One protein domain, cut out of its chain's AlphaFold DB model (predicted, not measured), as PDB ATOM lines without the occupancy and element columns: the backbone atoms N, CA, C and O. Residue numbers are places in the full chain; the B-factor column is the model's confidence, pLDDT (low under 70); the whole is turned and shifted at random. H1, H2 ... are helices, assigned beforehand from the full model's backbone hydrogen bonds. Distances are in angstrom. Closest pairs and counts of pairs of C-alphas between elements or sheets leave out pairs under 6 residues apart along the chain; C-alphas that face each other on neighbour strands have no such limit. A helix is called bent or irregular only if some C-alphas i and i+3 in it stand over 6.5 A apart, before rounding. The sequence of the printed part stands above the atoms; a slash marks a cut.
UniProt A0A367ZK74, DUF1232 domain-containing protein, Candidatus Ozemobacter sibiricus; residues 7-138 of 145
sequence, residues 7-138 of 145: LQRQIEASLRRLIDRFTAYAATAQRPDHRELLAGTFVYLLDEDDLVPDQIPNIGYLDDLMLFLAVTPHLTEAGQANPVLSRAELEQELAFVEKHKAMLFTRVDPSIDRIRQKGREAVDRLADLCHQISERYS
ATOM      1  N   LEU A   7     143.620 152.598 182.044       84.88
ATOM      2  CA  LEU A   7     142.265 153.056 181.755       84.88
ATOM      3  C   LEU A   7     141.541 152.089 180.813       84.88
ATOM      4  O   LEU A   7     140.420 151.691 181.108       84.88
ATOM      5  N   GLN A   8     142.204 151.654 179.741       84.12
ATOM      6  CA  GLN A   8     141.639 150.693 178.797       84.12
ATOM      7  C   GLN A   8     141.196 149.413 179.504       84.12
ATOM      8  O   GLN A   8     140.060 148.982 179.353       84.12
ATOM      9  N   ARG A   9     142.063 148.847 180.351       86.94
ATOM     10  CA  ARG A   9     141.749 147.629 181.114       86.94
ATOM     11  C   ARG A   9     140.549 147.824 182.043       86.94
ATOM     12  O   ARG A   9     139.767 146.899 182.219       86.94
ATOM     13  N   GLN A  10     140.401 149.012 182.634       90.00
ATOM     14  CA  GLN A  10     139.254 149.337 183.487       90.00
ATOM     15  C   GLN A  10     137.952 149.409 182.685       90.00
ATOM     16  O   GLN A  10     136.964 148.816 183.106       90.00
ATOM     17  N   ILE A  11     137.966 150.072 181.523       89.44
ATOM     18  CA  ILE A  11     136.796 150.153 180.636       89.44
ATOM     19  C   ILE A  11     136.408 148.753 180.145       89.44
ATOM     20  O   ILE A  11     135.255 148.360 180.296       89.44
ATOM     21  N   GLU A  12     137.368 147.973 179.633       90.31
ATOM     22  CA  GLU A  12     137.121 146.607 179.150       90.31
ATOM     23  C   GLU A  12     136.545 145.706 180.259       90.31
ATOM     24  O   GLU A  12     135.620 144.935 180.007       90.31
ATOM     25  N   ALA A  13     137.043 145.822 181.496       91.62
ATOM     26  CA  ALA A  13     136.539 145.052 182.631       91.62
ATOM     27  C   ALA A  13     135.099 145.439 183.019       91.62
ATOM     28  O   ALA A  13     134.269 144.553 183.240       91.62
ATOM     29  N   SER A  14     134.787 146.740 183.084       92.81
ATOM     30  CA  SER A  14     133.424 147.222 183.351       92.81
ATOM     31  C   SER A  14     132.451 146.785 182.258       92.81
ATOM     32  O   SER A  14     131.385 146.243 182.564       92.81
ATOM     33  N   LEU A  15     132.839 146.957 180.992       92.12
ATOM     34  CA  LEU A  15     132.023 146.596 179.838       92.12
ATOM     35  C   LEU A  15     131.750 145.090 179.800       92.12
ATOM     36  O   LEU A  15     130.595 144.678 179.694       92.12
ATOM     37  N   ARG A  16     132.781 144.258 179.999       93.56
ATOM     38  CA  ARG A  16     132.623 142.800 180.065       93.56
ATOM     39  C   ARG A  16     131.640 142.386 181.157       93.56
ATOM     40  O   ARG A  16     130.740 141.589 180.905       93.56
ATOM     41  N   ARG A  17     131.775 142.958 182.356       94.94
ATOM     42  CA  ARG A  17     130.869 142.664 183.474       94.94
ATOM     43  C   ARG A  17     129.421 143.021 183.135       94.94
ATOM     44  O   ARG A  17     128.516 142.280 183.501       94.94
ATOM     45  N   LEU A  18     129.191 144.150 182.469       95.06
ATOM     46  CA  LEU A  18     127.850 144.565 182.060       95.06
ATOM     47  C   LEU A  18     127.266 143.655 180.985       95.06
ATOM     48  O   LEU A  18     126.120 143.246 181.134       95.06
ATOM     49  N   ILE A  19     128.053 143.268 179.982       94.81
ATOM     50  CA  ILE A  19     127.636 142.303 178.956       94.81
ATOM     51  C   ILE A  19     127.198 140.984 179.599       94.81
ATOM     52  O   ILE A  19     126.098 140.502 179.318       94.81
ATOM     53  N   ASP A  20     128.000 140.432 180.513       95.06
ATOM     54  CA  ASP A  20     127.676 139.174 181.194       95.06
ATOM     55  C   ASP A  20     126.353 139.293 181.982       95.06
ATOM     56  O   ASP A  20     125.512 138.394 181.955       95.06
ATOM     57  N   ARG A  21     126.116 140.426 182.658       96.62
ATOM     58  CA  ARG A  21     124.881 140.642 183.433       96.62
ATOM     59  C   ARG A  21     123.658 140.919 182.559       96.62
ATOM     60  O   ARG A  21     122.581 140.401 182.845       96.62
ATOM     61  N   PHE A  22     123.806 141.701 181.492       97.38
ATOM     62  CA  PHE A  22     122.726 141.982 180.544       97.38
ATOM     63  C   PHE A  22     122.295 140.716 179.800       97.38
ATOM     64  O   PHE A  22     121.098 140.459 179.684       97.38
ATOM     65  N   THR A  23     123.243 139.895 179.341       96.50
ATOM     66  CA  THR A  23     122.939 138.622 178.664       96.50
ATOM     67  C   THR A  23     122.307 137.608 179.621       96.50
ATOM     68  O   THR A  23     121.305 136.981 179.267       96.50
ATOM     69  N   ALA A  24     122.800 137.503 180.861       96.38
ATOM     70  CA  ALA A  24     122.179 136.674 181.895       96.38
ATOM     71  C   ALA A  24     120.736 137.110 182.196       96.38
ATOM     72  O   ALA A  24     119.836 136.273 182.317       96.38
ATOM     73  N   TYR A  25     120.486 138.420 182.274       97.06
ATOM     74  CA  TYR A  25     119.133 138.920 182.474       97.06
ATOM     75  C   TYR A  25     118.237 138.668 181.255       97.06
ATOM     76  O   TYR A  25     117.116 138.189 181.411       97.06
ATOM     77  N   ALA A  26     118.734 138.885 180.036       96.44
ATOM     78  CA  ALA A  26     118.000 138.613 178.798       96.44
ATOM     79  C   ALA A  26     117.531 137.157 178.671       96.44
ATOM     80  O   ALA A  26     116.437 136.913 178.160       96.44
ATOM     81  N   ALA A  27     118.299 136.201 179.200       94.69
ATOM     82  CA  ALA A  27     117.914 134.791 179.230       94.69
ATOM     83  C   ALA A  27     116.690 134.500 180.123       94.69
ATOM     84  O   ALA A  27     116.012 133.493 179.930       94.69
ATOM     85  N   THR A  28     116.399 135.365 181.100       94.81
ATOM     86  CA  THR A  28     115.341 135.149 182.106       94.81
ATOM     87  C   THR A  28     114.237 136.208 182.079       94.81
ATOM     88  O   THR A  28     113.185 136.011 182.689       94.81
ATOM     89  N   ALA A  29     114.435 137.311 181.354       93.88
ATOM     90  CA  ALA A  29     113.487 138.410 181.256       93.88
ATOM     91  C   ALA A  29     112.169 137.958 180.604       93.88
ATOM     92  O   ALA A  29     112.120 137.568 179.432       93.88
ATOM     93  N   GLN A  30     111.080 138.058 181.369       91.25
ATOM     94  CA  GLN A  30     109.725 137.715 180.917       91.25
ATOM     95  C   GLN A  30     108.934 138.936 180.446       91.25
ATOM     96  O   GLN A  30     107.999 138.802 179.661       91.25
ATOM     97  N   ARG A  31     109.299 140.133 180.914       93.19
ATOM     98  CA  ARG A  31     108.547 141.343 180.601       93.19
ATOM     99  C   ARG A  31     108.821 141.835 179.181       93.19
ATOM    100  O   ARG A  31     109.992 141.996 178.834       93.19
ATOM    101  N   PRO A  32     107.781 142.118 178.377       94.25
ATOM    102  CA  PRO A  32     107.962 142.585 177.006       94.25
ATOM    103  C   PRO A  32     108.802 143.862 176.907       94.25
ATOM    104  O   PRO A  32     109.740 143.909 176.123       94.25
ATOM    105  N   ASP A  33     108.545 144.855 177.760       94.31
ATOM    106  CA  ASP A  33     109.266 146.135 177.770       94.31
ATOM    107  C   ASP A  33     110.765 145.975 178.062       94.31
ATOM    108  O   ASP A  33     111.596 146.619 177.421       94.31
ATOM    109  N   HIS A  34     111.125 145.087 178.988       96.50
ATOM    110  CA  HIS A  34     112.522 144.785 179.289       96.50
ATOM    111  C   HIS A  34     113.179 144.008 178.150       96.50
ATOM    112  O   HIS A  34     114.300 144.322 177.765       96.50
ATOM    113  N   ARG A  35     112.486 143.020 177.575       97.50
ATOM    114  CA  ARG A  35     112.996 142.244 176.434       97.50
ATOM    115  C   ARG A  35     113.243 143.130 175.213       97.50
ATOM    116  O   ARG A  35     114.274 142.980 174.569       97.50
ATOM    117  N   GLU A  36     112.335 144.065 174.934       97.50
ATOM    118  CA  GLU A  36     112.499 145.082 173.893       97.50
ATOM    119  C   GLU A  36     113.733 145.947 174.169       97.50
ATOM    120  O   GLU A  36     114.572 146.107 173.291       97.50
ATOM    121  N   LEU A  37     113.897 146.466 175.389       96.62
ATOM    122  CA  LEU A  37     115.078 147.263 175.734       96.62
ATOM    123  C   LEU A  37     116.379 146.469 175.580       96.62
ATOM    124  O   LEU A  37     117.319 146.973 174.980       96.62
ATOM    125  N   LEU A  38     116.424 145.225 176.060       97.56
ATOM    126  CA  LEU A  38     117.599 144.357 175.942       97.56
ATOM    127  C   LEU A  38     117.949 144.076 174.476       97.56
ATOM    128  O   LEU A  38     119.100 144.242 174.080       97.56
ATOM    129  N   ALA A  39     116.954 143.717 173.657       97.19
ATOM    130  CA  ALA A  39     117.152 143.498 172.227       97.19
ATOM    131  C   ALA A  39     117.635 144.772 171.524       97.19
ATOM    132  O   ALA A  39     118.559 144.717 170.721       97.19
ATOM    133  N   GLY A  40     117.048 145.922 171.857       95.19
ATOM    134  CA  GLY A  40     117.426 147.217 171.302       95.19
ATOM    135  C   GLY A  40     118.859 147.609 171.638       95.19
ATOM    136  O   GLY A  40     119.590 148.052 170.755       95.19
ATOM    137  N   THR A  41     119.275 147.400 172.890       94.81
ATOM    138  CA  THR A  41     120.654 147.625 173.336       94.81
ATOM    139  C   THR A  41     121.627 146.764 172.541       94.81
ATOM    140  O   THR A  41     122.627 147.270 172.051       94.81
ATOM    141  N   PHE A  42     121.331 145.474 172.366       95.56
ATOM    142  CA  PHE A  42     122.212 144.583 171.611       95.56
ATOM    143  C   PHE A  42     122.256 144.917 170.124       95.56
ATOM    144  O   PHE A  42     123.329 144.886 169.538       95.56
ATOM    145  N   VAL A  43     121.121 145.281 169.522       93.44
ATOM    146  CA  VAL A  43     121.097 145.764 168.136       93.44
ATOM    147  C   VAL A  43     121.998 146.981 167.989       93.44
ATOM    148  O   VAL A  43     122.794 147.004 167.068       93.44
ATOM    149  N   TYR A  44     121.912 147.951 168.900       89.25
ATOM    150  CA  TYR A  44     122.743 149.152 168.851       89.25
ATOM    151  C   TYR A  44     124.239 148.826 168.922       89.25
ATOM    152  O   TYR A  44     125.002 149.308 168.105       89.25
ATOM    153  N   LEU A  45     124.653 147.960 169.850       88.62
ATOM    154  CA  LEU A  45     126.063 147.565 170.001       88.62
ATOM    155  C   LEU A  45     126.610 146.764 168.806       88.62
ATOM    156  O   LEU A  45     127.823 146.657 168.635       88.62
ATOM    157  N   LEU A  46     125.727 146.145 168.017       88.75
ATOM    158  CA  LEU A  46     126.070 145.412 166.794       88.75
ATOM    159  C   LEU A  46     125.973 146.286 165.533       88.75
ATOM    160  O   LEU A  46     126.425 145.853 164.475       88.75
ATOM    161  N   ASP A  47     125.364 147.470 165.622       81.94
ATOM    162  CA  ASP A  47     125.132 148.376 164.497       81.94
ATOM    163  C   ASP A  47     126.400 149.204 164.244       81.94
ATOM    164  O   ASP A  47     126.643 150.221 164.886       81.94
ATOM    165  N   GLU A  48     127.248 148.736 163.324       57.94
ATOM    166  CA  GLU A  48     128.546 149.362 163.009       57.94
ATOM    167  C   GLU A  48     128.421 150.745 162.344       57.94
ATOM    168  O   GLU A  48     129.400 151.491 162.286       57.94
ATOM    169  N   ASP A  49     127.227 151.103 161.861       53.28
ATOM    170  CA  ASP A  49     126.962 152.384 161.201       53.28
ATOM    171  C   ASP A  49     126.649 153.526 162.190       53.28
ATOM    172  O   ASP A  49     126.680 154.699 161.799       53.28
ATOM    173  N   ASP A  50     126.383 153.226 163.468       50.38
ATOM    174  CA  ASP A  50     126.004 154.213 164.484       50.38
ATOM    175  C   ASP A  50     127.027 154.211 165.639       50.38
ATOM    176  O   ASP A  50     126.840 153.591 166.680       50.38
ATOM    177  N   LEU A  51     128.067 155.038 165.446       53.94
ATOM    178  CA  LEU A  51     128.904 155.725 166.449       53.94
ATOM    179  C   LEU A  51     130.338 155.206 166.647       53.94
ATOM    180  O   LEU A  51     130.627 154.243 167.341       53.94
ATOM    181  N   VAL A  52     131.245 156.050 166.144       53.09
ATOM    182  CA  VAL A  52     132.696 156.092 166.378       53.09
ATOM    183  C   VAL A  52     133.476 154.942 165.722       53.09
ATOM    184  O   VAL A  52     133.348 153.794 166.120       53.09
ATOM    185  N   PRO A  53     134.373 155.238 164.760       49.03
ATOM    186  CA  PRO A  53     135.239 154.223 164.172       49.03
ATOM    187  C   PRO A  53     136.048 153.488 165.252       49.03
ATOM    188  O   PRO A  53     136.759 154.135 166.027       49.03
ATOM    189  N   ASP A  54     136.046 152.151 165.212       48.81
ATOM    190  CA  ASP A  54     136.823 151.246 166.091       48.81
ATOM    191  C   ASP A  54     138.336 151.548 166.139       48.81
ATOM    192  O   ASP A  54     139.087 151.044 166.974       48.81
ATOM    193  N   GLN A  55     138.802 152.407 165.235       48.25
ATOM    194  CA  GLN A  55     140.182 152.843 165.074       48.25
ATOM    195  C   GLN A  55     140.656 153.809 166.178       48.25
ATOM    196  O   GLN A  55     141.841 154.149 166.191       48.25
ATOM    197  N   ILE A  56     139.787 154.244 167.109       52.88
ATOM    198  CA  ILE A  56     140.194 155.035 168.285       52.88
ATOM    199  C   ILE A  56     140.027 154.219 169.583       52.88
ATOM    200  O   ILE A  56     138.928 154.151 170.143       52.88
ATOM    201  N   PRO A  57     141.120 153.640 170.121       53.38
ATOM    202  CA  PRO A  57     141.090 152.865 171.359       53.38
ATOM    203  C   PRO A  57     140.494 153.665 172.526       53.38
ATOM    204  O   PRO A  57     140.818 154.840 172.705       53.38
ATOM    205  N   ASN A  58     139.697 153.004 173.372       61.62
ATOM    206  CA  ASN A  58     138.992 153.525 174.561       61.62
ATOM    207  C   ASN A  58     137.697 154.305 174.314       61.62
ATOM    208  O   ASN A  58     136.853 154.297 175.205       61.62
ATOM    209  N   ILE A  59     137.521 154.969 173.167       67.75
ATOM    210  CA  ILE A  59     136.338 155.820 172.948       67.75
ATOM    211  C   ILE A  59     135.098 154.968 172.666       67.75
ATOM    212  O   ILE A  59     134.094 155.156 173.345       67.75
ATOM    213  N   GLY A  60     135.194 153.993 171.753       75.00
ATOM    214  CA  GLY A  60     134.077 153.095 171.424       75.00
ATOM    215  C   GLY A  60     133.579 152.308 172.640       75.00
ATOM    216  O   GLY A  60     132.416 152.394 173.005       75.00
ATOM    217  N   TYR A  61     134.482 151.660 173.386       84.62
ATOM    218  CA  TYR A  61     134.087 150.907 174.587       84.62
ATOM    219  C   TYR A  61     133.518 151.776 175.716       84.62
ATOM    220  O   TYR A  61     132.770 151.272 176.553       84.62
ATOM    221  N   LEU A  62     133.890 153.058 175.789       84.69
ATOM    222  CA  LEU A  62     133.305 153.976 176.766       84.69
ATOM    223  C   LEU A  62     131.887 154.405 176.351       84.69
ATOM    224  O   LEU A  62     131.049 154.594 177.229       84.69
ATOM    225  N   ASP A  63     131.614 154.519 175.047       83.25
ATOM    226  CA  ASP A  63     130.270 154.772 174.506       83.25
ATOM    227  C   ASP A  63     129.353 153.552 174.711       83.25
ATOM    228  O   ASP A  63     128.269 153.681 175.283       83.25
ATOM    229  N   ASP A  64     129.847 152.347 174.409       87.81
ATOM    230  CA  ASP A  64     129.154 151.081 174.693       87.81
ATOM    231  C   ASP A  64     128.796 150.955 176.183       87.81
ATOM    232  O   ASP A  64     127.688 150.562 176.563       87.81
ATOM    233  N   LEU A  65     129.743 151.323 177.056       89.94
ATOM    234  CA  LEU A  65     129.537 151.347 178.499       89.94
ATOM    235  C   LEU A  65     128.419 152.330 178.878       89.94
ATOM    236  O   LEU A  65     127.537 151.975 179.662       89.94
ATOM    237  N   MET A  66     128.417 153.537 178.308       89.38
ATOM    238  CA  MET A  66     127.366 154.530 178.549       89.38
ATOM    239  C   MET A  66     125.984 154.031 178.160       89.38
ATOM    240  O   MET A  66     125.036 154.241 178.918       89.38
ATOM    241  N   LEU A  67     125.860 153.339 177.029       90.50
ATOM    242  CA  LEU A  67     124.591 152.770 176.592       90.50
ATOM    243  C   LEU A  67     124.014 151.804 177.637       90.50
ATOM    244  O   LEU A  67     122.851 151.930 178.028       90.50
ATOM    245  N   PHE A  68     124.826 150.869 178.140       93.62
ATOM    246  CA  PHE A  68     124.391 149.939 179.185       93.62
ATOM    247  C   PHE A  68     123.941 150.668 180.457       93.62
ATOM    248  O   PHE A  68     122.911 150.322 181.049       93.62
ATOM    249  N   LEU A  69     124.681 151.696 180.876       93.12
ATOM    250  CA  LEU A  69     124.346 152.475 182.068       93.12
ATOM    251  C   LEU A  69     123.075 153.305 181.875       93.12
ATOM    252  O   LEU A  69     122.265 153.374 182.797       93.12
ATOM    253  N   ALA A  70     122.857 153.866 180.685       91.81
ATOM    254  CA  ALA A  70     121.649 154.610 180.346       91.81
ATOM    255  C   ALA A  70     120.403 153.714 180.360       91.81
ATOM    256  O   ALA A  70     119.351 154.131 180.835       91.81
ATOM    257  N   VAL A  71     120.516 152.464 179.898       93.94
ATOM    258  CA  VAL A  71     119.390 151.513 179.847       93.94
ATOM    259  C   VAL A  71     119.088 150.895 181.212       93.94
ATOM    260  O   VAL A  71     117.928 150.615 181.514       93.94
ATOM    261  N   THR A  72     120.103 150.715 182.062       95.12
ATOM    262  CA  THR A  72     119.980 150.028 183.359       95.12
ATOM    263  C   THR A  72     118.806 150.538 184.216       95.12
ATOM    264  O   THR A  72     117.991 149.703 184.614       95.12
ATOM    265  N   PRO A  73     118.624 151.853 184.470       93.12
ATOM    266  CA  PRO A  73     117.492 152.372 185.246       93.12
ATOM    267  C   PRO A  73     116.121 151.905 184.745       93.12
ATOM    268  O   PRO A  73     115.230 151.655 185.556       93.12
ATOM    269  N   HIS A  74     115.972 151.731 183.430       94.12
ATOM    270  CA  HIS A  74     114.719 151.357 182.770       94.12
ATOM    271  C   HIS A  74     114.399 149.860 182.836       94.12
ATOM    272  O   HIS A  74     113.315 149.462 182.422       94.12
ATOM    273  N   LEU A  75     115.310 149.044 183.374       93.75
ATOM    274  CA  LEU A  75     115.090 147.623 183.668       93.75
ATOM    275  C   LEU A  75     114.650 147.388 185.125       93.75
ATOM    276  O   LEU A  75     114.610 146.248 185.588       93.75
ATOM    277  N   THR A  76     114.362 148.460 185.871       91.81
ATOM    278  CA  THR A  76     113.951 148.399 187.279       91.81
ATOM    279  C   THR A  76     112.444 148.535 187.409       91.81
ATOM    280  O   THR A  76     111.853 149.495 186.914       91.81
ATOM    281  N   GLU A  77     111.826 147.639 188.169       85.38
ATOM    282  CA  GLU A  77     110.431 147.786 188.572       85.38
ATOM    283  C   GLU A  77     110.307 148.553 189.889       85.38
ATOM    284  O   GLU A  77     111.172 148.476 190.767       85.38
ATOM    285  N   ALA A  78     109.199 149.276 190.062       82.75
ATOM    286  CA  ALA A  78     108.933 150.006 191.293       82.75
ATOM    287  C   ALA A  78     108.952 149.059 192.508       82.75
ATOM    288  O   ALA A  78     108.181 148.105 192.583       82.75
ATOM    289  N   GLY A  79     109.837 149.342 193.466       80.00
ATOM    290  CA  GLY A  79     109.985 148.549 194.690       80.00
ATOM    291  C   GLY A  79     110.799 147.260 194.540       80.00
ATOM    292  O   GLY A  79     110.915 146.526 195.518       80.00
ATOM    293  N   GLN A  80     111.382 146.984 193.369       86.88
ATOM    294  CA  GLN A  80     112.263 145.835 193.158       86.88
ATOM    295  C   GLN A  80     113.726 146.258 193.004       86.88
ATOM    296  O   GLN A  80     114.044 147.390 192.637       86.88
ATOM    297  N   ALA A  81     114.632 145.322 193.290       88.94
ATOM    298  CA  ALA A  81     116.035 145.490 192.948       88.94
ATOM    299  C   ALA A  81     116.205 145.432 191.425       88.94
ATOM    300  O   ALA A  81     115.534 144.656 190.744       88.94
ATOM    301  N   ASN A  82     117.121 146.237 190.896       92.94
ATOM    302  CA  ASN A  82     117.472 146.166 189.488       92.94
ATOM    303  C   ASN A  82     118.184 144.828 189.191       92.94
ATOM    304  O   ASN A  82     119.061 144.422 189.960       92.94
ATOM    305  N   PRO A  83     117.823 144.143 188.096       92.00
ATOM    306  CA  PRO A  83     118.315 142.799 187.805       92.00
ATOM    307  C   PRO A  83     119.752 142.755 187.264       92.00
ATOM    308  O   PRO A  83     120.335 141.676 187.188       92.00
ATOM    309  N   VAL A  84     120.330 143.899 186.886       94.94
ATOM    310  CA  VAL A  84     121.673 143.999 186.300       94.94
ATOM    311  C   VAL A  84     122.668 144.615 187.284       94.94
ATOM    312  O   VAL A  84     123.725 144.043 187.542       94.94
ATOM    313  N   LEU A  85     122.375 145.785 187.849       93.94
ATOM    314  CA  LEU A  85     123.272 146.476 188.777       93.94
ATOM    315  C   LEU A  85     122.509 146.928 190.009       93.94
ATOM    316  O   LEU A  85     121.455 147.544 189.900       93.94
ATOM    317  N   SER A  86     123.081 146.728 191.194       93.94
ATOM    318  CA  SER A  86     122.594 147.429 192.378       93.94
ATOM    319  C   SER A  86     122.724 148.946 192.199       93.94
ATOM    320  O   SER A  86     123.559 149.437 191.438       93.94
ATOM    321  N   ARG A  87     121.934 149.716 192.956       90.88
ATOM    322  CA  ARG A  87     122.004 151.185 192.927       90.88
ATOM    323  C   ARG A  87     123.423 151.710 193.179       90.88
ATOM    324  O   ARG A  87     123.868 152.603 192.471       90.88
ATOM    325  N   ALA A  88     124.127 151.137 194.155       93.69
ATOM    326  CA  ALA A  88     125.491 151.543 194.489       93.69
ATOM    327  C   ALA A  88     126.485 151.234 193.357       93.69
ATOM    328  O   ALA A  88     127.358 152.048 193.074       93.69
ATOM    329  N   GLU A  89     126.346 150.086 192.684       94.81
ATOM    330  CA  GLU A  89     127.176 149.755 191.518       94.81
ATOM    331  C   GLU A  89     126.897 150.702 190.346       94.81
ATOM    332  O   GLU A  89     127.834 151.184 189.719       94.81
ATOM    333  N   LEU A  90     125.626 151.016 190.079       93.38
ATOM    334  CA  LEU A  90     125.251 151.966 189.031       93.38
ATOM    335  C   LEU A  90     125.827 153.364 189.302       93.38
ATOM    336  O   LEU A  90     126.399 153.973 188.404       93.38
ATOM    337  N   GLU A  91     125.728 153.858 190.538       93.31
ATOM    338  CA  GLU A  91     126.314 155.145 190.939       93.31
ATOM    339  C   GLU A  91     127.844 155.156 190.758       93.31
ATOM    340  O   GLU A  91     128.403 156.153 190.295       93.31
ATOM    341  N   GLN A  92     128.526 154.047 191.061       94.75
ATOM    342  CA  GLN A  92     129.972 153.913 190.853       94.75
ATOM    343  C   GLN A  92     130.358 153.931 189.370       94.75
ATOM    344  O   GLN A  92     131.302 154.632 189.002       94.75
ATOM    345  N   GLU A  93     129.640 153.197 188.520       93.62
ATOM    346  CA  GLU A  93     129.912 153.178 187.078       93.62
ATOM    347  C   GLU A  93     129.613 154.532 186.427       93.62
ATOM    348  O   GLU A  93     130.427 155.036 185.655       93.62
ATOM    349  N   LEU A  94     128.503 155.182 186.795       91.81
ATOM    350  CA  LEU A  94     128.185 156.529 186.315       91.81
ATOM    351  C   LEU A  94     129.260 157.539 186.731       91.81
ATOM    352  O   LEU A  94     129.695 158.341 185.908       91.81
ATOM    353  N   ALA A  95     129.750 157.478 187.973       92.44
ATOM    354  CA  ALA A  95     130.848 158.333 188.426       92.44
ATOM    355  C   ALA A  95     132.158 158.049 187.670       92.44
ATOM    356  O   ALA A  95     132.920 158.975 187.369       92.44
ATOM    357  N   PHE A  96     132.427 156.779 187.350       91.50
ATOM    358  CA  PHE A  96     133.568 156.398 186.528       91.50
ATOM    359  C   PHE A  96     133.464 156.992 185.124       91.50
ATOM    360  O   PHE A  96     134.437 157.598 184.671       91.50
ATOM    361  N   VAL A  97     132.319 156.878 184.446       88.38
ATOM    362  CA  VAL A  97     132.191 157.439 183.098       88.38
ATOM    363  C   VAL A  97     132.183 158.964 183.117       88.38
ATOM    364  O   VAL A  97     132.887 159.579 182.324       88.38
ATOM    365  N   GLU A  98     131.501 159.592 184.073       87.88
ATOM    366  CA  GLU A  98     131.474 161.052 184.233       87.88
ATOM    367  C   GLU A  98     132.890 161.639 184.363       87.88
ATOM    368  O   GLU A  98     133.217 162.649 183.734       87.88
ATOM    369  N   LYS A  99     133.781 160.962 185.102       88.69
ATOM    370  CA  LYS A  99     135.199 161.338 185.222       88.69
ATOM    371  C   LYS A  99     135.949 161.300 183.881       88.69
ATOM    372  O   LYS A  99     136.930 162.020 183.703       88.69
ATOM    373  N   HIS A 100     135.505 160.459 182.954       86.56
ATOM    374  CA  HIS A 100     136.169 160.164 181.687       86.56
ATOM    375  C   HIS A 100     135.385 160.670 180.462       86.56
ATOM    376  O   HIS A 100     135.851 160.531 179.334       86.56
ATOM    377  N   LYS A 101     134.248 161.349 180.659       78.69
ATOM    378  CA  LYS A 101     133.335 161.787 179.591       78.69
ATOM    379  C   LYS A 101     133.953 162.718 178.552       78.69
ATOM    380  O   LYS A 101     133.442 162.828 177.448       78.69
ATOM    381  N   ALA A 102     135.050 163.401 178.889       78.25
ATOM    382  CA  ALA A 102     135.780 164.251 177.947       78.25
ATOM    383  C   ALA A 102     136.393 163.454 176.779       78.25
ATOM    384  O   ALA A 102     136.782 164.052 175.780       78.25
ATOM    385  N   MET A 103     136.486 162.127 176.911       72.06
ATOM    386  CA  MET A 103     136.919 161.215 175.854       72.06
ATOM    387  C   MET A 103     135.769 160.734 174.962       72.06
ATOM    388  O   MET A 103     136.044 160.152 173.920       72.06
ATOM    389  N   LEU A 104     134.505 160.970 175.333       67.75
ATOM    390  CA  LEU A 104     133.355 160.592 174.514       67.75
ATOM    391  C   LEU A 104     133.228 161.546 173.322       67.75
ATOM    392  O   LEU A 104     133.198 162.769 173.484       67.75
ATOM    393  N   PHE A 105     133.135 160.981 172.118       58.09
ATOM    394  CA  PHE A 105     132.906 161.747 170.887       58.09
ATOM    395  C   PHE A 105     131.469 162.284 170.803       58.09
ATOM    396  O   PHE A 105     131.186 163.280 170.138       58.09
ATOM    397  N   THR A 106     130.563 161.621 171.507       55.88
ATOM    398  CA  THR A 106     129.117 161.737 171.395       55.88
ATOM    399  C   THR A 106     128.566 162.273 172.708       55.88
ATOM    400  O   THR A 106     128.598 161.632 173.750       55.88
ATOM    401  N   ARG A 107     128.033 163.500 172.670       53.00
ATOM    402  CA  ARG A 107     127.200 164.061 173.755       53.00
ATOM    403  C   ARG A 107     125.756 163.551 173.693       53.00
ATOM    404  O   ARG A 107     124.854 164.194 174.223       53.00
ATOM    405  N   VAL A 108     125.518 162.490 172.931       53.25
ATOM    406  CA  VAL A 108     124.176 162.057 172.568       53.25
ATOM    407  C   VAL A 108     123.735 161.053 173.616       53.25
ATOM    408  O   VAL A 108     124.144 159.901 173.572       53.25
ATOM    409  N   ASP A 109     122.920 161.504 174.568       64.44
ATOM    410  CA  ASP A 109     122.176 160.584 175.423       64.44
ATOM    411  C   ASP A 109     121.349 159.663 174.513       64.44
ATOM    412  O   ASP A 109     120.515 160.155 173.733       64.44
ATOM    413  N   PRO A 110     121.577 158.341 174.553       72.62
ATOM    414  CA  PRO A 110     120.890 157.440 173.655       72.62
ATOM    415  C   PRO A 110     119.401 157.437 174.013       72.62
ATOM    416  O   PRO A 110     118.994 157.213 175.154       72.62
ATOM    417  N   SER A 111     118.557 157.741 173.025       87.56
ATOM    418  CA  SER A 111     117.113 157.822 173.242       87.56
ATOM    419  C   SER A 111     116.556 156.438 173.572       87.56
ATOM    420  O   SER A 111     116.494 155.559 172.712       87.56
ATOM    421  N   ILE A 112     116.097 156.264 174.811       90.19
ATOM    422  CA  ILE A 112     115.523 155.007 175.313       90.19
ATOM    423  C   ILE A 112     114.330 154.550 174.472       90.19
ATOM    424  O   ILE A 112     114.178 153.359 174.209       90.19
ATOM    425  N   ASP A 113     113.512 155.484 173.986       90.50
ATOM    426  CA  ASP A 113     112.394 155.155 173.101       90.50
ATOM    427  C   ASP A 113     112.872 154.642 171.736       90.50
ATOM    428  O   ASP A 113     112.284 153.701 171.204       90.50
ATOM    429  N   ARG A 114     113.970 155.188 171.189       90.00
ATOM    430  CA  ARG A 114     114.581 154.665 169.954       90.00
ATOM    431  C   ARG A 114     115.189 153.283 170.161       90.00
ATOM    432  O   ARG A 114     114.983 152.416 169.317       90.00
ATOM    433  N   ILE A 115     115.885 153.067 171.280       92.75
ATOM    434  CA  ILE A 115     116.425 151.751 171.653       92.75
ATOM    435  C   ILE A 115     115.283 150.740 171.727       92.75
ATOM    436  O   ILE A 115     115.324 149.710 171.061       92.75
ATOM    437  N   ARG A 116     114.220 151.059 172.472       94.44
ATOM    438  CA  ARG A 116     113.049 150.185 172.594       94.44
ATOM    439  C   ARG A 116     112.410 149.901 171.235       94.44
ATOM    440  O   ARG A 116     112.065 148.756 170.961       94.44
ATOM    441  N   GLN A 117     112.277 150.915 170.377       93.19
ATOM    442  CA  GLN A 117     111.715 150.750 169.037       93.19
ATOM    443  C   GLN A 117     112.555 149.798 168.173       93.19
ATOM    444  O   GLN A 117     111.991 148.849 167.634       93.19
ATOM    445  N   LYS A 118     113.884 149.979 168.105       91.62
ATOM    446  CA  LYS A 118     114.794 149.026 167.433       91.62
ATOM    447  C   LYS A 118     114.651 147.617 168.021       91.62
ATOM    448  O   LYS A 118     114.626 146.622 167.303       91.62
ATOM    449  N   GLY A 119     114.505 147.534 169.340       94.25
ATOM    450  CA  GLY A 119     114.326 146.283 170.059       94.25
ATOM    451  C   GLY A 119     113.055 145.520 169.705       94.25
ATOM    452  O   GLY A 119     113.107 144.301 169.576       94.25
ATOM    453  N   ARG A 120     111.929 146.207 169.481       96.00
ATOM    454  CA  ARG A 120     110.660 145.577 169.061       96.00
ATOM    455  C   ARG A 120     110.790 144.790 167.767       96.00
ATOM    456  O   ARG A 120     110.197 143.729 167.637       96.00
ATOM    457  N   GLU A 121     111.588 145.295 166.837       94.44
ATOM    458  CA  GLU A 121     111.820 144.670 165.532       94.44
ATOM    459  C   GLU A 121     112.764 143.459 165.623       94.44
ATOM    460  O   GLU A 121     112.847 142.656 164.695       94.44
ATOM    461  N   ALA A 122     113.474 143.300 166.745       94.75
ATOM    462  CA  ALA A 122     114.499 142.277 166.929       94.75
ATOM    463  C   ALA A 122     114.276 141.359 168.144       94.75
ATOM    464  O   ALA A 122     115.071 140.445 168.355       94.75
ATOM    465  N   VAL A 123     113.210 141.559 168.926       96.31
ATOM    466  CA  VAL A 123     112.986 140.870 170.211       96.31
ATOM    467  C   VAL A 123     112.865 139.350 170.074       96.31
ATOM    468  O   VAL A 123     113.306 138.613 170.958       96.31
ATOM    469  N   ASP A 124     112.349 138.864 168.944       96.50
ATOM    470  CA  ASP A 124     112.255 137.429 168.647       96.50
ATOM    471  C   ASP A 124     113.634 136.779 168.451       96.50
ATOM    472  O   ASP A 124     113.795 135.572 168.620       96.50
ATOM    473  N   ARG A 125     114.657 137.591 168.161       96.06
ATOM    474  CA  ARG A 125     116.055 137.177 168.001       96.06
ATOM    475  C   ARG A 125     116.887 137.416 169.260       96.06
ATOM    476  O   ARG A 125     118.101 137.280 169.201       96.06
ATOM    477  N   LEU A 126     116.283 137.753 170.405       96.12
ATOM    478  CA  LEU A 126     117.025 138.126 171.620       96.12
ATOM    479  C   LEU A 126     118.087 137.090 172.034       96.12
ATOM    480  O   LEU A 126     119.186 137.468 172.423       96.12
ATOM    481  N   ALA A 127     117.791 135.793 171.912       95.88
ATOM    482  CA  ALA A 127     118.757 134.737 172.224       95.88
ATOM    483  C   ALA A 127     119.964 134.725 171.267       95.88
ATOM    484  O   ALA A 127     121.095 134.527 171.703       95.88
ATOM    485  N   ASP A 128     119.725 134.969 169.979       97.25
ATOM    486  CA  ASP A 128     120.770 135.072 168.957       97.25
ATOM    487  C   ASP A 128     121.605 136.349 169.148       97.25
ATOM    488  O   ASP A 128     122.832 136.303 169.138       97.25
ATOM    489  N   LEU A 129     120.957 137.474 169.468       96.56
ATOM    490  CA  LEU A 129     121.635 138.725 169.823       96.56
ATOM    491  C   LEU A 129     122.567 138.551 171.033       96.56
ATOM    492  O   LEU A 129     123.690 139.049 171.009       96.56
ATOM    493  N   CYS A 130     122.154 137.803 172.064       95.94
ATOM    494  CA  CYS A 130     123.032 137.474 173.193       95.94
ATOM    495  C   CYS A 130     124.300 136.731 172.746       95.94
ATOM    496  O   CYS A 130     125.387 137.013 173.259       95.94
ATOM    497  N   HIS A 131     124.172 135.788 171.807       95.69
ATOM    498  CA  HIS A 131     125.312 135.052 171.262       95.69
ATOM    499  C   HIS A 131     126.249 135.991 170.497       95.69
ATOM    500  O   HIS A 131     127.442 136.033 170.792       95.69
ATOM    501  N   GLN A 132     125.703 136.799 169.584       94.81
ATOM    502  CA  GLN A 132     126.474 137.750 168.779       94.81
ATOM    503  C   GLN A 132     127.227 138.772 169.642       94.81
ATOM    504  O   GLN A 132     128.407 139.019 169.413       94.81
ATOM    505  N   ILE A 133     126.591 139.322 170.683       93.50
ATOM    506  CA  ILE A 133     127.251 140.228 171.636       93.50
ATOM    507  C   ILE A 133     128.375 139.515 172.394       93.50
ATOM    508  O   ILE A 133     129.479 140.045 172.515       93.50
ATOM    509  N   SER A 134     128.124 138.301 172.888       91.94
ATOM    510  CA  SER A 134     129.145 137.530 173.612       91.94
ATOM    511  C   SER A 134     130.360 137.226 172.730       91.94
ATOM    512  O   SER A 134     131.493 137.242 173.212       91.94
ATOM    513  N   GLU A 135     130.134 136.975 171.440       91.38
ATOM    514  CA  GLU A 135     131.179 136.761 170.440       91.38
ATOM    515  C   GLU A 135     131.942 138.056 170.121       91.38
ATOM    516  O   GLU A 135     133.173 138.074 170.247       91.38
ATOM    517  N   ARG A 136     131.223 139.148 169.809       88.25
ATOM    518  CA  ARG A 136     131.783 140.474 169.482       88.25
ATOM    519  C   ARG A 136     132.739 140.976 170.553       88.25
ATOM    520  O   ARG A 136     133.767 141.541 170.217       88.25
ATOM    521  N   TYR A 137     132.429 140.743 171.826       88.75
ATOM    522  CA  TYR A 137     133.230 141.216 172.961       88.75
ATOM    523  C   TYR A 137     134.076 140.115 173.624       88.75
ATOM    524  O   TYR A 137     134.574 140.279 174.744       88.75
ATOM    525  N   SER A 138     134.267 138.976 172.954       88.44
ATOM    526  CA  SER A 138     134.976 137.817 173.513       88.44
ATOM    527  C   SER A 138     136.462 138.075 173.817       88.44
ATOM    528  O   SER A 138     137.059 137.362 174.638       88.44
TER     529      SER A 138
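AT A GLANCE: This is residues 7 to 138 of the 145 residues of the protein "DUF1232 domain-containing protein" of Candidatus Ozemobacter sibiricus (UniProt A0A367ZK74). Four helices, H1, H2, H3 and H6, form an up-and-down bundle, each running against the one before it in the chain. H4 packs on H3, and the short H5 crosses H2. The printed part has 132 residues with six named helices, H1 to H6 in order, and no named strand: all helix. It is compact, with a radius of gyration of the C-alphas of 13.9 A, and rounded, spanning 36 by 33 by 26 A.

IN THESE COORDINATES: H1, residues 7 to 26, begins at C-alpha 7 (142.265, 153.056, 181.755) and is 28.4 A long from first to last C-alpha. H2 is residues 32 to 46, 21.0 A; H3 is residues 59 to 75, 25.2 A. H4, residues 87 to 103, 24.8 A, has a kink of 28 degrees near residue 97. H5 is residues 112 to 120, 12.3 A. H6, residues 123 to 136, 18.8 A, ends at C-alpha 136 (131.783, 140.474, 169.482). H4 and H6 are irregular, with C-alphas 99 and 102, and 124 and 127, 7.9 A apart; H3 only just, with C-alphas 70 and 73 6.8 A apart.

HOW THE PARTS SIT: The hub, H2, touches H3 in a hairpin at a shallow tilt of 3 degrees, closest C-alphas His 34 and Leu 75, 5.8 A. H5 touches H2 about perpendicular, at 86 degrees, closest C-alphas Gly 40 and Gly 119, 3.5 A. H6 touches H2, closest C-alphas Ala 39 and Val 123, 5.3 A. Residues 11 to 18 of H1 touch H3, closest C-alphas Leu 15 and Leu 65, 5.5 A. H4 touches H3 in a hairpin, closest C-alphas Ile 59 and Met 103, 6.2 A. Every O i to N i+4 pair is within hydrogen-bond range in H1, H2 and H5; in H3 and H4 10 of 13 are, in H6 8 of 10.

THE WHOLE: The farthest C-alphas, Gln 55 and Gly 79, are 42.5 A apart. The printed part has no cut. The links H2 to H3 and H3 to H4 are long. Residues 48 to 59 and 104 to 109 have pLDDT under 70.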